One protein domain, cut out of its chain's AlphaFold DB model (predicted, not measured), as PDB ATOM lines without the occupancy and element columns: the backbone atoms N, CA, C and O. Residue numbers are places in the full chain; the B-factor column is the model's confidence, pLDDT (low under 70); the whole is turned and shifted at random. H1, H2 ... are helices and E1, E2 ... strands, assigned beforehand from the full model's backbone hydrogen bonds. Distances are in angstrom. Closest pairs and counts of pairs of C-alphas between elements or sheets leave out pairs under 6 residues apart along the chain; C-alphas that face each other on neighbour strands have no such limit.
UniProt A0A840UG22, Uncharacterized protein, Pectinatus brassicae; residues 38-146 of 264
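This is residues 38 to 146 of the 264 residues of an uncharacterized protein of Pectinatus brassicae (UniProt A0A840UG22). A long, twisted antiparallel sheet of three strands, in the order E1, E3, E2, curls round residues 67 to 82 of one long helix, H3, which runs on to pack with its residues 86 to 90 on the short helix H1. The whole is a rod of 54 by 26 by 19 A, with H1 at one end and the turn of the hairpin E2 and E3 at the other. The class is mixed, in two layers, H3 on one face of the sheet; E1, H3, E2 form a split strand-helix-strand unit, two strands running the same way with E3 between them, its crossover right-handed. The printed part has 109 residues with three named helices and three strands, in the order H1, H2, E1, H3, E2, E3, and is loose, with a radius of gyration of the C-alphas of 16.6 A.

Inner strand E3, residues 126 to 137, is antiparallel to edge strand E1, residues 55 to 61, with N 58 and O 133 within hydrogen-bond range at 2.9 A. E3 and edge strand E2, residues 111 to 123, are an antiparallel hairpin, with N 119 and O 130 at 2.8 A; E2 bends by 72 degrees at residue 114. H3, residues 67 to 92, is on the sheet; its closest C-alphas to E1 are those of Ala 74 and Ala 58, 5.2 A. H1, residues 38 to 48, touches H3 at a steep tilt of 50 degrees, opposite ways, closest at the C-alphas of Thr 45 and Gln 89, 6.6 A. H2, residues 50 to 53, only grazes the sheet. Every O i to N i+4 pair is within range in H3, 6 of 7 in H1; H2 is too short for one.

H3 measures 37.7 A, E3 34.4 A and E2 30.7 A. C-alpha 38 begins H1 at (58.578, 4.164, -17.096); C-alpha 137 ends E3 at (54.072, 27.099, -23.618).

The C-alphas of Lys 38 and Gly 125, the farthest apart, are 55.4 A apart. The printed part has no cut; the link H3 to E2 is long. Residues 48 to 53 are under pLDDT 70.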
ATOM      1  N   LYS A  38      59.866   3.501 -16.854       92.81
ATOM      2  CA  LYS A  38      58.578   4.164 -17.096       92.81
ATOM      3  C   LYS A  38      58.644   5.640 -16.733       92.81
ATOM      4  O   LYS A  38      58.161   6.473 -17.496       92.81
ATOM      5  N   ALA A  39      59.301   5.983 -15.628       91.81
ATOM      6  CA  ALA A  39      59.523   7.360 -15.214       91.81
ATOM      7  C   ALA A  39      60.335   8.142 -16.260       91.81
ATOM      8  O   ALA A  39      59.982   9.277 -16.592       91.81
ATOM      9  N   ARG A  40      61.397   7.536 -16.813       91.31
ATOM     10  CA  ARG A  40      62.210   8.149 -17.878       91.31
ATOM     11  C   ARG A  40      61.423   8.311 -19.178       91.31
ATOM     12  O   ARG A  40      61.475   9.391 -19.764       91.31
ATOM     13  N   ALA A  41      60.689   7.284 -19.607       90.31
ATOM     14  CA  ALA A  41      59.857   7.335 -20.808       90.31
ATOM     15  C   ALA A  41      58.754   8.398 -20.687       90.31
ATOM     16  O   ALA A  41      58.601   9.224 -21.583       90.31
ATOM     17  N   PHE A  42      58.081   8.466 -19.534       91.19
ATOM     18  CA  PHE A  42      57.098   9.504 -19.229       91.19
ATOM     19  C   PHE A  42      57.698  10.905 -19.374       91.19
ATOM     20  O   PHE A  42      57.163  11.747 -20.087       91.19
ATOM     21  N   ASN A  43      58.836  11.169 -18.727       88.50
ATOM     22  CA  ASN A  43      59.474  12.484 -18.789       88.50
ATOM     23  C   ASN A  43      59.943  12.833 -20.208       88.50
ATOM     24  O   ASN A  43      59.850  13.992 -20.615       88.50
ATOM     25  N   LYS A  44      60.385  11.839 -20.986       86.50
ATOM     26  CA  LYS A  44      60.764  12.013 -22.391       86.50
ATOM     27  C   LYS A  44      59.599  12.531 -23.236       86.50
ATOM     28  O   LYS A  44      59.813  13.440 -24.032       86.50
ATOM     29  N   THR A  45      58.368  12.072 -22.995       82.75
ATOM     30  CA  THR A  45      57.164  12.592 -23.670       82.75
ATOM     31  C   THR A  45      57.017  14.107 -23.525       82.75
ATOM     32  O   THR A  45      56.618  14.793 -24.461       82.75
ATOM     33  N   PHE A  46      57.390  14.657 -22.369       76.69
ATOM     34  CA  PHE A  46      57.316  16.093 -22.121       76.69
ATOM     35  C   PHE A  46      58.528  16.867 -22.640       76.69
ATOM     36  O   PHE A  46      58.410  18.073 -22.815       76.69
ATOM     37  N   VAL A  47      59.673  16.231 -22.882       70.94
ATOM     38  CA  VAL A  47      60.891  16.897 -23.381       70.94
ATOM     39  C   VAL A  47      60.955  16.886 -24.908       70.94
ATOM     40  O   VAL A  47      61.275  17.911 -25.506       70.94
ATOM     41  N   ASP A  48      60.607  15.759 -25.528       60.53
ATOM     42  CA  ASP A  48      60.704  15.543 -26.980       60.53
ATOM     43  C   ASP A  48      59.494  16.086 -27.745       60.53
ATOM     44  O   ASP A  48      59.492  16.195 -28.971       60.53
ATOM     45  N   ALA A  49      58.451  16.469 -27.017       58.72
ATOM     46  CA  ALA A  49      57.356  17.231 -27.558       58.72
ATOM     47  C   ALA A  49      57.856  18.622 -27.996       58.72
ATOM     48  O   ALA A  49      57.920  19.552 -27.190       58.72
ATOM     49  N   ASP A  50      58.081  18.814 -29.302       56.22
ATOM     50  CA  ASP A  50      58.236  20.133 -29.956       56.22
ATOM     51  C   ASP A  50      57.083  21.121 -29.644       56.22
ATOM     52  O   ASP A  50      57.126  22.297 -30.001       56.22
ATOM     53  N   ILE A  51      56.062  20.655 -28.923       61.81
ATOM     54  CA  ILE A  51      54.946  21.397 -28.346       61.81
ATOM     55  C   ILE A  51      55.414  22.657 -27.587       61.81
ATOM     56  O   ILE A  51      54.801  23.709 -27.749       61.81
ATOM     57  N   HIS A  52      56.532  22.619 -26.845       63.69
ATOM     58  CA  HIS A  52      56.996  23.787 -26.065       63.69
ATOM     59  C   HIS A  52      57.430  24.992 -26.908       63.69
ATOM     60  O   HIS A  52      57.573  26.096 -26.385       63.69
ATOM     61  N   LYS A  53      57.691  24.791 -28.203       68.06
ATOM     62  CA  LYS A  53      58.161  25.848 -29.111       68.06
ATOM     63  C   LYS A  53      57.062  26.369 -30.032       68.06
ATOM     64  O   LYS A  53      57.316  27.299 -30.793       68.06
ATOM     65  N   GLN A  54      55.869  25.780 -29.984       76.88
ATOM     66  CA  GLN A  54      54.778  26.134 -30.882       76.88
ATOM     67  C   GLN A  54      53.917  27.243 -30.286       76.88
ATOM     68  O   GLN A  54      53.407  27.140 -29.168       76.88
ATOM     69  N   ASP A  55      53.731  28.292 -31.077       88.94
ATOM     70  CA  ASP A  55      52.731  29.312 -30.808       88.94
ATOM     71  C   ASP A  55      51.349  28.736 -31.109       88.94
ATOM     72  O   ASP A  55      51.095  28.212 -32.193       88.94
ATOM     73  N   THR A  56      50.465  28.801 -30.120       89.94
ATOM     74  CA  THR A  56      49.093  28.310 -30.221       89.94
ATOM     75  C   THR A  56      48.137  29.485 -30.135       89.94
ATOM     76  O   THR A  56      48.144  30.242 -29.165       89.94
ATOM     77  N   GLU A  57      47.308  29.628 -31.161       93.19
ATOM     78  CA  GLU A  57      46.305  30.679 -31.248       93.19
ATOM     79  C   GLU A  57      44.969  30.216 -30.652       93.19
ATOM     80  O   GLU A  57      44.495  29.111 -30.921       93.19
ATOM     81  N   ALA A  58      44.323  31.089 -29.881       93.25
ATOM     82  CA  ALA A  58      42.943  30.929 -29.454       93.25
ATOM     83  C   ALA A  58      42.113  32.153 -29.853       93.25
ATOM     84  O   ALA A  58      42.443  33.288 -29.521       93.25
ATOM     85  N   THR A  59      41.002  31.894 -30.544       92.06
ATOM     86  CA  THR A  59      40.006  32.904 -30.922       92.06
ATOM     87  C   THR A  59      38.783  32.809 -30.006       92.06
ATOM     88  O   THR A  59      38.231  31.718 -29.823       92.06
ATOM     89  N   VAL A  60      38.342  33.945 -29.459       91.38
ATOM     90  CA  VAL A  60      37.214  34.076 -28.526       91.38
ATOM     91  C   VAL A  60      36.301  35.219 -28.967       91.38
ATOM     92  O   VAL A  60      36.767  36.305 -29.292       91.38
ATOM     93  N   LEU A  61      34.992  34.979 -28.974       90.19
ATOM     94  CA  LEU A  61      33.976  35.987 -29.280       90.19
ATOM     95  C   LEU A  61      33.740  36.903 -28.069       90.19
ATOM     96  O   LEU A  61      33.521  36.404 -26.965       90.19
ATOM     97  N   LEU A  62      33.739  38.223 -28.272       89.94
ATOM     98  CA  LEU A  62      33.606  39.212 -27.194       89.94
ATOM     99  C   LEU A  62      32.160  39.593 -26.839       89.94
ATOM    100  O   LEU A  62      31.967  40.312 -25.863       89.94
ATOM    101  N   ASP A  63      31.156  39.074 -27.556       81.69
ATOM    102  CA  ASP A  63      29.746  39.510 -27.495       81.69
ATOM    103  C   ASP A  63      29.153  39.684 -26.081       81.69
ATOM    104  O   ASP A  63      28.241  40.487 -25.923       81.69
ATOM    105  N   ASN A  64      29.634  38.960 -25.058       74.81
ATOM    106  CA  ASN A  64      29.104  39.029 -23.687       74.81
ATOM    107  C   ASN A  64      30.166  38.868 -22.576       74.81
ATOM    108  O   ASN A  64      29.846  38.407 -21.477       74.81
ATOM    109  N   CYS A  65      31.443  39.177 -22.821       84.62
ATOM    110  CA  CYS A  65      32.464  39.052 -21.772       84.62
ATOM    111  C   CYS A  65      33.517  40.159 -21.830       84.62
ATOM    112  O   CYS A  65      33.785  40.731 -22.883       84.62
ATOM    113  N   THR A  66      34.112  40.478 -20.677       89.50
ATOM    114  CA  THR A  66      35.217  41.443 -20.633       89.50
ATOM    115  C   THR A  66      36.444  40.873 -21.338       89.50
ATOM    116  O   THR A  66      36.608  39.652 -21.435       89.50
ATOM    117  N   LYS A  67      37.345  41.751 -21.785       91.38
ATOM    118  CA  LYS A  67      38.612  41.350 -22.411       91.38
ATOM    119  C   LYS A  67      39.424  40.421 -21.508       91.38
ATOM    120  O   LYS A  67      39.974  39.433 -21.974       91.38
ATOM    121  N   GLU A  68      39.439  40.684 -20.204       91.88
ATOM    122  CA  GLU A  68      40.132  39.854 -19.216       91.88
ATOM    123  C   GLU A  68      39.544  38.444 -19.164       91.88
ATOM    124  O   GLU A  68      40.282  37.461 -19.163       91.88
ATOM    125  N   ARG A  69      38.213  38.325 -19.167       91.12
ATOM    126  CA  ARG A  69      37.547  37.021 -19.134       91.12
ATOM    127  C   ARG A  69      37.717  36.262 -20.449       91.12
ATOM    128  O   ARG A  69      37.895  35.047 -20.418       91.12
ATOM    129  N   ALA A  70      37.712  36.967 -21.580       91.88
ATOM    130  CA  ALA A  70      38.032  36.393 -22.883       91.88
ATOM    131  C   ALA A  70      39.471  35.856 -22.924       91.88
ATOM    132  O   ALA A  70      39.685  34.736 -23.383       91.88
ATOM    133  N   ARG A  71      40.435  36.604 -22.375       93.31
ATOM    134  CA  ARG A  71      41.844  36.201 -22.275       93.31
ATOM    135  C   ARG A  71      42.034  34.970 -21.392       93.31
ATOM    136  O   ARG A  71      42.722  34.036 -21.797       93.31
ATOM    137  N   GLU A  72      41.388  34.918 -20.227       93.31
ATOM    138  CA  GLU A  72      41.423  33.727 -19.364       93.31
ATOM    139  C   GLU A  72      40.792  32.507 -20.052       93.31
ATOM    140  O   GLU A  72      41.329  31.402 -19.971       93.31
ATOM    141  N   PHE A  73      39.701  32.694 -20.801       92.31
ATOM    142  CA  PHE A  73      39.106  31.613 -21.587       92.31
ATOM    143  C   PHE A  73      40.028  31.142 -22.724       92.31
ATOM    144  O   PHE A  73      40.195  29.939 -22.923       92.31
ATOM    145  N   ALA A  74      40.663  32.074 -23.440       93.94
ATOM    146  CA  ALA A  74      41.633  31.776 -24.491       93.94
ATOM    147  C   ALA A  74      42.818  30.969 -23.938       93.94
ATOM    148  O   ALA A  74      43.189  29.934 -24.495       93.94
ATOM    149  N   LYS A  75      43.352  31.399 -22.792       94.88
ATOM    150  CA  LYS A  75      44.425  30.719 -22.067       94.88
ATOM    151  C   LYS A  75      44.027  29.300 -21.664       94.88
ATOM    152  O   LYS A  75      44.762  28.362 -21.967       94.88
ATOM    153  N   PHE A  76      42.864  29.138 -21.029       93.62
ATOM    154  CA  PHE A  76      42.360  27.827 -20.623       93.62
ATOM    155  C   PHE A  76      42.184  26.895 -21.824       93.62
ATOM    156  O   PHE A  76      42.563  25.729 -21.752       93.62
ATOM    157  N   LYS A  77      41.668  27.405 -22.949       92.88
ATOM    158  CA  LYS A  77      41.519  26.629 -24.185       92.88
ATOM    159  C   LYS A  77      42.862  26.099 -24.690       92.88
ATOM    160  O   LYS A  77      42.978  24.902 -24.933       92.88
ATOM    161  N   VAL A  78      43.887  26.953 -24.780       92.69
ATOM    162  CA  VAL A  78      45.235  26.511 -25.181       92.69
ATOM    163  C   VAL A  78      45.790  25.476 -24.203       92.69
ATOM    164  O   VAL A  78      46.285  24.434 -24.621       92.69
ATOM    165  N   GLN A  79      45.683  25.731 -22.900       92.50
ATOM    166  CA  GLN A  79      46.125  24.796 -21.866       92.50
ATOM    167  C   GLN A  79      45.423  23.433 -21.966       92.50
ATOM    168  O   GLN A  79      46.067  22.395 -21.820       92.50
ATOM    169  N   PHE A  80      44.120  23.427 -22.242       91.19
ATOM    170  CA  PHE A  80      43.327  22.216 -22.426       91.19
ATOM    171  C   PHE A  80      43.771  21.421 -23.658       91.19
ATOM    172  O   PHE A  80      43.970  20.209 -23.572       91.19
ATOM    173  N   ASP A  81      44.005  22.094 -24.785       90.31
ATOM    174  CA  ASP A  81      44.487  21.446 -26.007       90.31
ATOM    175  C   ASP A  81      45.895  20.857 -25.824       90.31
ATOM    176  O   ASP A  81      46.175  19.746 -26.283       90.31
ATOM    177  N   LEU A  82      46.778  21.562 -25.108       89.06
ATOM    178  CA  LEU A  82      48.109  21.065 -24.748       89.06
ATOM    179  C   LEU A  82      48.030  19.833 -23.838       89.06
ATOM    180  O   LEU A  82      48.711  18.843 -24.100       89.06
ATOM    181  N   ALA A  83      47.173  19.856 -22.814       89.31
ATOM    182  CA  ALA A  83      46.974  18.722 -21.910       89.31
ATOM    183  C   ALA A  83      46.553  17.463 -22.668       89.31
ATOM    184  O   ALA A  83      47.183  16.416 -22.520       89.31
ATOM    185  N   ARG A  84      45.578  17.588 -23.573       89.00
ATOM    186  CA  ARG A  84      45.121  16.470 -24.407       89.00
ATOM    187  C   ARG A  84      46.213  15.924 -25.320       89.00
ATOM    188  O   ARG A  84      46.267  14.715 -25.543       89.00
ATOM    189  N   LYS A  85      47.084  16.783 -25.863       88.69
ATOM    190  CA  LYS A  85      48.238  16.339 -26.665       88.69
ATOM    191  C   LYS A  85      49.207  15.509 -25.824       88.69
ATOM    192  O   LYS A  85      49.629  14.452 -26.288       88.69
ATOM    193  N   TYR A  86      49.519  15.948 -24.604       88.00
ATOM    194  CA  TYR A  86      50.381  15.191 -23.692       88.00
ATOM    195  C   TYR A  86      49.759  13.863 -23.276       88.00
ATOM    196  O   TYR A  86      50.415  12.833 -23.395       88.00
ATOM    197  N   GLU A  87      48.491  13.858 -22.863       88.44
ATOM    198  CA  GLU A  87      47.756  12.629 -22.537       88.44
ATOM    199  C   GLU A  87      47.788  11.637 -23.705       88.44
ATOM    200  O   GLU A  87      48.165  10.482 -23.530       88.44
ATOM    201  N   ALA A  88      47.500  12.100 -24.925       88.38
ATOM    202  CA  ALA A  88      47.534  11.253 -26.111       88.38
ATOM    203  C   ALA A  88      48.928  10.669 -26.395       88.38
ATOM    204  O   ALA A  88      49.025   9.537 -26.865       88.38
ATOM    205  N   GLN A  89      50.007  11.417 -26.146       88.00
ATOM    206  CA  GLN A  89      51.365  10.888 -26.286       88.00
ATOM    207  C   GLN A  89      51.691   9.874 -25.183       88.00
ATOM    208  O   GLN A  89      52.220   8.812 -25.485       88.00
ATOM    209  N   ILE A  90      51.304  10.140 -23.936       88.88
ATOM    210  CA  ILE A  90      51.512   9.223 -22.806       88.88
ATOM    211  C   ILE A  90      50.788   7.893 -23.036       88.88
ATOM    212  O   ILE A  90      51.363   6.830 -22.806       88.88
ATOM    213  N   TYR A  91      49.553   7.931 -23.542       88.81
ATOM    214  CA  TYR A  91      48.810   6.715 -23.875       88.81
ATOM    215  C   TYR A  91      49.472   5.934 -25.018       88.81
ATOM    216  O   TYR A  91      49.453   4.705 -25.010       88.81
ATOM    217  N   LYS A  92      50.115   6.619 -25.976       88.12
ATOM    218  CA  LYS A  92      50.887   5.969 -27.051       88.12
ATOM    219  C   LYS A  92      52.155   5.282 -26.547       88.12
ATOM    220  O   LYS A  92      52.498   4.234 -27.082       88.12
ATOM    221  N   GLU A  93      52.816   5.828 -25.528       87.81
ATOM    222  CA  GLU A  93      53.989   5.201 -24.896       87.81
ATOM    223  C   GLU A  93      53.643   3.896 -24.151       87.81
ATOM    224  O   GLU A  93      54.539   3.159 -23.751       87.81
ATOM    225  N   ASN A  94      52.351   3.582 -23.973       84.62
ATOM    226  CA  ASN A  94      51.866   2.339 -23.371       84.62
ATOM    227  C   ASN A  94      52.506   2.032 -22.002       84.62
ATOM    228  O   ASN A  94      52.858   0.897 -21.678       84.62
ATOM    229  N   LEU A  95      52.637   3.057 -21.157       88.00
ATOM    230  CA  LEU A  95      53.266   2.953 -19.832       88.00
ATOM    231  C   LEU A  95      52.385   2.236 -18.787       88.00
ATOM    232  O   LEU A  95      52.711   2.219 -17.599       88.00
ATOM    233  N   GLY A  96      51.259   1.652 -19.212       87.25
ATOM    234  CA  GLY A  96      50.192   1.174 -18.331       87.25
ATOM    235  C   GLY A  96      49.338   2.308 -17.757       87.25
ATOM    236  O   GLY A  96      48.738   2.134 -16.703       87.25
ATOM    237  N   LEU A  97      49.321   3.465 -18.426       88.56
ATOM    238  CA  LEU A  97      48.458   4.604 -18.121       88.56
ATOM    239  C   LEU A  97      47.367   4.702 -19.186       88.56
ATOM    240  O   LEU A  97      47.670   4.668 -20.378       88.56
ATOM    241  N   ASP A  98      46.121   4.863 -18.755       85.56
ATOM    242  CA  ASP A  98      44.971   5.101 -19.623       85.56
ATOM    243  C   ASP A  98      44.183   6.342 -19.175       85.56
ATOM    244  O   ASP A  98      44.504   6.996 -18.174       85.56
ATOM    245  N   ASN A  99      43.138   6.671 -19.930       84.25
ATOM    246  CA  ASN A  99      42.249   7.797 -19.651       84.25
ATOM    247  C   ASN A  99      41.375   7.619 -18.405       84.25
ATOM    248  O   ASN A  99      40.750   8.584 -17.971       84.25
ATOM    249  N   ASN A 100      41.329   6.420 -17.826       87.19
ATOM    250  CA  ASN A 100      40.570   6.145 -16.617       87.19
ATOM    251  C   ASN A 100      41.410   6.355 -15.365       87.19
ATOM    252  O   ASN A 100      40.830   6.611 -14.318       87.19
ATOM    253  N   ILE A 101      42.740   6.242 -15.424       88.12
ATOM    254  CA  ILE A 101      43.597   6.347 -14.233       88.12
ATOM    255  C   ILE A 101      44.498   7.583 -14.220       88.12
ATOM    256  O   ILE A 101      44.978   7.958 -13.146       88.12
ATOM    257  N   PHE A 102      44.731   8.222 -15.365       90.12
ATOM    258  CA  PHE A 102      45.697   9.308 -15.498       90.12
ATOM    259  C   PHE A 102      45.145  10.483 -16.307       90.12
ATOM    260  O   PHE A 102      44.565  10.289 -17.375       90.12
ATOM    261  N   SER A 103      45.401  11.705 -15.832       88.81
ATOM    262  CA  SER A 103      45.101  12.930 -16.578       88.81
ATOM    263  C   SER A 103      46.124  14.038 -16.318       88.81
ATOM    264  O   SER A 103      46.692  14.160 -15.230       88.81
ATOM    265  N   VAL A 104      46.344  14.879 -17.326       86.31
ATOM    266  CA  VAL A 104      47.123  16.110 -17.221       86.31
ATOM    267  C   VAL A 104      46.166  17.278 -16.997       86.31
ATOM    268  O   VAL A 104      45.370  17.650 -17.853       86.31
ATOM    269  N   SER A 105      46.280  17.917 -15.840       85.06
ATOM    270  CA  SER A 105      45.554  19.150 -15.541       85.06
ATOM    271  C   SER A 105      45.962  20.276 -16.494       85.06
ATOM    272  O   SER A 105      47.103  20.743 -16.456       85.06
ATOM    273  N   ALA A 106      45.008  20.789 -17.276       85.50
ATOM    274  CA  ALA A 106      45.206  21.973 -18.120       85.50
ATOM    275  C   ALA A 106      45.778  23.158 -17.316       85.50
ATOM    276  O   ALA A 106      46.741  23.806 -17.721       85.50
ATOM    277  N   ASN A 107      45.247  23.384 -16.113       83.69
ATOM    278  CA  ASN A 107      45.658  24.487 -15.243       83.69
ATOM    279  C   ASN A 107      47.122  24.401 -14.782       83.69
ATOM    280  O   ASN A 107      47.672  25.406 -14.335       83.69
ATOM    281  N   ASP A 108      47.742  23.223 -14.866       81.50
ATOM    282  CA  ASP A 108      49.123  23.014 -14.436       81.50
ATOM    283  C   ASP A 108      50.133  23.125 -15.596       81.50
ATOM    284  O   ASP A 108      51.339  23.078 -15.350       81.50
ATOM    285  N   ILE A 109      49.674  23.334 -16.840       87.50
ATOM    286  CA  ILE A 109      50.533  23.617 -17.999       87.50
ATOM    287  C   ILE A 109      50.767  25.127 -18.083       87.50
ATOM    288  O   ILE A 109      49.849  25.870 -18.440       87.50
ATOM    289  N   PRO A 110      51.967  25.642 -17.774       89.50
ATOM    290  CA  PRO A 110      52.204  27.073 -17.826       89.50
ATOM    291  C   PRO A 110      52.317  27.547 -19.275       89.50
ATOM    292  O   PRO A 110      53.098  27.022 -20.069       89.50
ATOM    293  N   VAL A 111      51.577  28.601 -19.596       91.69
ATOM    294  CA  VAL A 111      51.637  29.287 -20.887       91.69
ATOM    295  C   VAL A 111      51.951  30.765 -20.684       91.69
ATOM    296  O   VAL A 111      51.696  31.345 -19.627       91.69
ATOM    297  N   GLN A 112      52.558  31.361 -21.698       92.69
ATOM    298  CA  GLN A 112      52.878  32.770 -21.807       92.69
ATOM    299  C   GLN A 112      52.082  33.363 -22.956       92.69
ATOM    300  O   GLN A 112      52.135  32.837 -24.061       92.69
ATOM    301  N   GLU A 113      51.398  34.472 -22.711       95.19
ATOM    302  CA  GLU A 113      50.856  35.285 -23.794       95.19
ATOM    303  C   GLU A 113      51.999  35.943 -24.576       95.19
ATOM    304  O   GLU A 113      52.927  36.507 -23.990       95.19
ATOM    305  N   ILE A 114      51.936  35.826 -25.898       95.75
ATOM    306  CA  ILE A 114      52.895  36.402 -26.842       95.75
ATOM    307  C   ILE A 114      52.291  37.621 -27.528       95.75
ATOM    308  O   ILE A 114      52.974  38.628 -27.702       95.75
ATOM    309  N   SER A 115      51.020  37.535 -27.914       95.81
ATOM    310  CA  SER A 115      50.307  38.645 -28.530       95.81
ATOM    311  C   SER A 115      48.799  38.531 -28.346       95.81
ATOM    312  O   SER A 115      48.249  37.444 -28.163       95.81
ATOM    313  N   GLU A 116      48.143  39.681 -28.450       95.75
ATOM    314  CA  GLU A 116      46.696  39.840 -28.458       95.75
ATOM    315  C   GLU A 116      46.324  40.779 -29.611       95.75
ATOM    316  O   GLU A 116      46.966  41.812 -29.819       95.75
ATOM    317  N   LYS A 117      45.273  40.433 -30.355       95.19
ATOM    318  CA  LYS A 117      44.631  41.325 -31.326       95.19
ATOM    319  C   LYS A 117      43.116  41.178 -31.270       95.19
ATOM    320  O   LYS A 117      42.597  40.137 -30.869       95.19
ATOM    321  N   ILE A 118      42.414  42.220 -31.699       93.81
ATOM    322  CA  ILE A 118      40.962  42.196 -31.881       93.81
ATOM    323  C   ILE A 118      40.675  42.309 -33.375       93.81
ATOM    324  O   ILE A 118      41.219  43.182 -34.046       93.81
ATOM    325  N   GLU A 119      39.843  41.406 -33.880       93.88
ATOM    326  CA  GLU A 119      39.370  41.396 -35.258       93.88
ATOM    327  C   GLU A 119      37.853  41.516 -35.301       93.88
ATOM    328  O   GLU A 119      37.134  40.787 -34.617       93.88
ATOM    329  N   ASN A 120      37.369  42.380 -36.184       91.50
ATOM    330  CA  ASN A 120      35.950  42.544 -36.444       91.50
ATOM    331  C   ASN A 120      35.572  41.633 -37.614       91.50
ATOM    332  O   ASN A 120      36.179  41.710 -38.684       91.50
ATOM    333  N   LYS A 121      34.579  40.765 -37.420       89.06
ATOM    334  CA  LYS A 121      34.083  39.858 -38.464       89.06
ATOM    335  C   LYS A 121      32.589  40.040 -38.637       89.06
ATOM    336  O   LYS A 121      31.835  40.014 -37.667       89.06
ATOM    337  N   GLU A 122      32.161  40.206 -39.881       88.62
ATOM    338  CA  GLU A 122      30.746  40.223 -40.224       88.62
ATOM    339  C   GLU A 122      30.245  38.786 -40.394       88.62
ATOM    340  O   GLU A 122      30.751  38.029 -41.222       88.62
ATOM    341  N   ILE A 123      29.260  38.392 -39.585       83.19
ATOM    342  CA  ILE A 123      28.614  37.079 -39.663       83.19
ATOM    343  C   ILE A 123      27.106  37.295 -39.631       83.19
ATOM    344  O   ILE A 123      26.573  37.855 -38.672       83.19
ATOM    345  N   ASN A 124      26.408  36.828 -40.668       86.31
ATOM    346  CA  ASN A 124      24.954  36.964 -40.816       86.31
ATOM    347  C   ASN A 124      24.468  38.426 -40.689       86.31
ATOM    348  O   ASN A 124      23.487  38.697 -39.995       86.31
ATOM    349  N   GLY A 125      25.184  39.374 -41.308       87.31
ATOM    350  CA  GLY A 125      24.848  40.806 -41.288       87.31
ATOM    351  C   GLY A 125      25.074  41.504 -39.941       87.31
ATOM    352  O   GLY A 125      24.604  42.623 -39.744       87.31
ATOM    353  N   LYS A 126      25.756  40.854 -38.987       86.94
ATOM    354  CA  LYS A 126      26.150  41.447 -37.702       86.94
ATOM    355  C   LYS A 126      27.667  41.465 -37.580       86.94
ATOM    356  O   LYS A 126      28.311  40.424 -37.714       86.94
ATOM    357  N   VAL A 127      28.223  42.638 -37.284       88.44
ATOM    358  CA  VAL A 127      29.639  42.785 -36.929       88.44
ATOM    359  C   VAL A 127      29.841  42.252 -35.513       88.44
ATOM    360  O   VAL A 127      29.123  42.639 -34.594       88.44
ATOM    361  N   LYS A 128      30.798  41.339 -35.360       90.50
ATOM    362  CA  LYS A 128      31.194  40.719 -34.096       90.50
ATOM    363  C   LYS A 128      32.676  40.948 -33.857       90.50
ATOM    364  O   LYS A 128      33.476  40.797 -34.783       90.50
ATOM    365  N   ASP A 129      33.030  41.229 -32.611       91.88
ATOM    366  CA  ASP A 129      34.419  41.406 -32.207       91.88
ATOM    367  C   ASP A 129      34.984  40.084 -31.686       91.88
ATOM    368  O   ASP A 129      34.433  39.443 -30.786       91.88
ATOM    369  N   TYR A 130      36.114  39.677 -32.248       92.38
ATOM    370  CA  TYR A 130      36.845  38.483 -31.860       92.38
ATOM    371  C   TYR A 130      38.183  38.878 -31.259       92.38
ATOM    372  O   TYR A 130      38.977  39.563 -31.896       92.38
ATOM    373  N   MET A 131      38.459  38.401 -30.053       93.88
ATOM    374  CA  MET A 131      39.794  38.438 -29.480       93.88
ATOM    375  C   MET A 131      40.575  37.219 -29.961       93.88
ATOM    376  O   MET A 131      40.112  36.085 -29.838       93.88
ATOM    377  N   ILE A 132      41.768  37.460 -30.485       95.00
ATOM    378  CA  ILE A 132      42.708  36.430 -30.907       95.00
ATOM    379  C   ILE A 132      43.956  36.593 -30.056       95.00
ATOM    380  O   ILE A 132      44.600  37.642 -30.090       95.00
ATOM    381  N   VAL A 133      44.279  35.560 -29.288       96.38
ATOM    382  CA  VAL A 133      45.426  35.556 -28.381       96.38
ATOM    383  C   VAL A 133      46.359  34.423 -28.770       96.38
ATOM    384  O   VAL A 133      45.919  33.288 -28.963       96.38
ATOM    385  N   ILE A 134      47.648  34.730 -28.880       95.00
ATOM    386  CA  ILE A 134      48.694  33.748 -29.148       95.00
ATOM    387  C   ILE A 134      49.409  33.437 -27.842       95.00
ATOM    388  O   ILE A 134      49.927  34.330 -27.170       95.00
ATOM    389  N   PHE A 135      49.477  32.153 -27.512       94.75
ATOM    390  CA  PHE A 135      50.181  31.648 -26.348       94.75
ATOM    391  C   PHE A 135      51.338  30.747 -26.760       94.75
ATOM    392  O   PHE A 135      51.206  29.910 -27.649       94.75
ATOM    393  N   ARG A 136      52.450  30.857 -26.038       91.12
ATOM    394  CA  ARG A 136      53.560  29.910 -26.086       91.12
ATOM    395  C   ARG A 136      53.652  29.177 -24.768       91.12
ATOM    396  O   ARG A 136      53.576  29.780 -23.698       91.12
ATOM    397  N   GLN A 137      53.852  27.874 -24.822       88.69
ATOM    398  CA  GLN A 137      54.072  27.099 -23.618       88.69
ATOM    399  C   GLN A 137      55.417  27.446 -22.961       88.69
ATOM    400  O   GLN A 137      56.444  27.578 -23.623       88.69
ATOM    401  N   LYS A 138      55.422  27.573 -21.631       85.81
ATOM    402  CA  LYS A 138      56.657  27.680 -20.851       85.81
ATOM    403  C   LYS A 138      57.167  26.286 -20.504       85.81
ATOM    404  O   LYS A 138      56.385  25.379 -20.220       85.81
ATOM    405  N   LYS A 139      58.491  26.154 -20.418       80.38
ATOM    406  CA  LYS A 139      59.113  24.960 -19.838       80.38
ATOM    407  C   LYS A 139      58.566  24.735 -18.426       80.38
ATOM    408  O   LYS A 139      58.485  25.673 -17.630       80.38
ATOM    409  N   PHE A 140      58.222  23.493 -18.120       81.25
ATOM    410  CA  PHE A 140      57.729  23.089 -16.811       81.25
ATOM    411  C   PHE A 140      58.283  21.720 -16.430       81.25
ATOM    412  O   PHE A 140      58.813  20.998 -17.272       81.25
ATOM    413  N   ASP A 141      58.188  21.401 -15.146       82.00
ATOM    414  CA  ASP A 141      58.647  20.129 -14.606       82.00
ATOM    415  C   ASP A 141      57.558  19.055 -14.748       82.00
ATOM    416  O   ASP A 141      56.508  19.135 -14.101       82.00
ATOM    417  N   SER A 142      57.807  18.055 -15.596       81.31
ATOM    418  CA  SER A 142      56.897  16.928 -15.831       81.31
ATOM    419  C   SER A 142      56.776  15.999 -14.626       81.31
ATOM    420  O   SER A 142      55.773  15.290 -14.507       81.31
ATOM    421  N   ASN A 143      57.728  16.046 -13.687       84.06
ATOM    422  CA  ASN A 143      57.685  15.258 -12.456       84.06
ATOM    423  C   ASN A 143      56.439  15.557 -11.610       84.06
ATOM    424  O   ASN A 143      55.968  14.694 -10.877       84.06
ATOM    425  N   LYS A 144      55.829  16.739 -11.776       79.44
ATOM    426  CA  LYS A 144      54.550  17.084 -11.136       79.44
ATOM    427  C   LYS A 144      53.403  16.145 -11.513       79.44
ATOM    428  O   LYS A 144      52.471  15.977 -10.734       79.44
ATOM    429  N   PHE A 145      53.466  15.543 -12.696       82.62
ATOM    430  CA  PHE A 145      52.425  14.662 -13.224       82.62
ATOM    431  C   PHE A 145      52.862  13.206 -13.253       82.62
ATOM    432  O   PHE A 145      52.003  12.331 -13.268       82.62
ATOM    433  N   ASN A 146      54.170  12.951 -13.243       89.19
ATOM    434  CA  ASN A 146      54.735  11.619 -13.366       89.19
ATOM    435  C   ASN A 146      54.236  10.718 -12.222       89.19
ATOM    436  O   ASN A 146      54.488  11.016 -11.053       89.19
TER     437      ASN A 146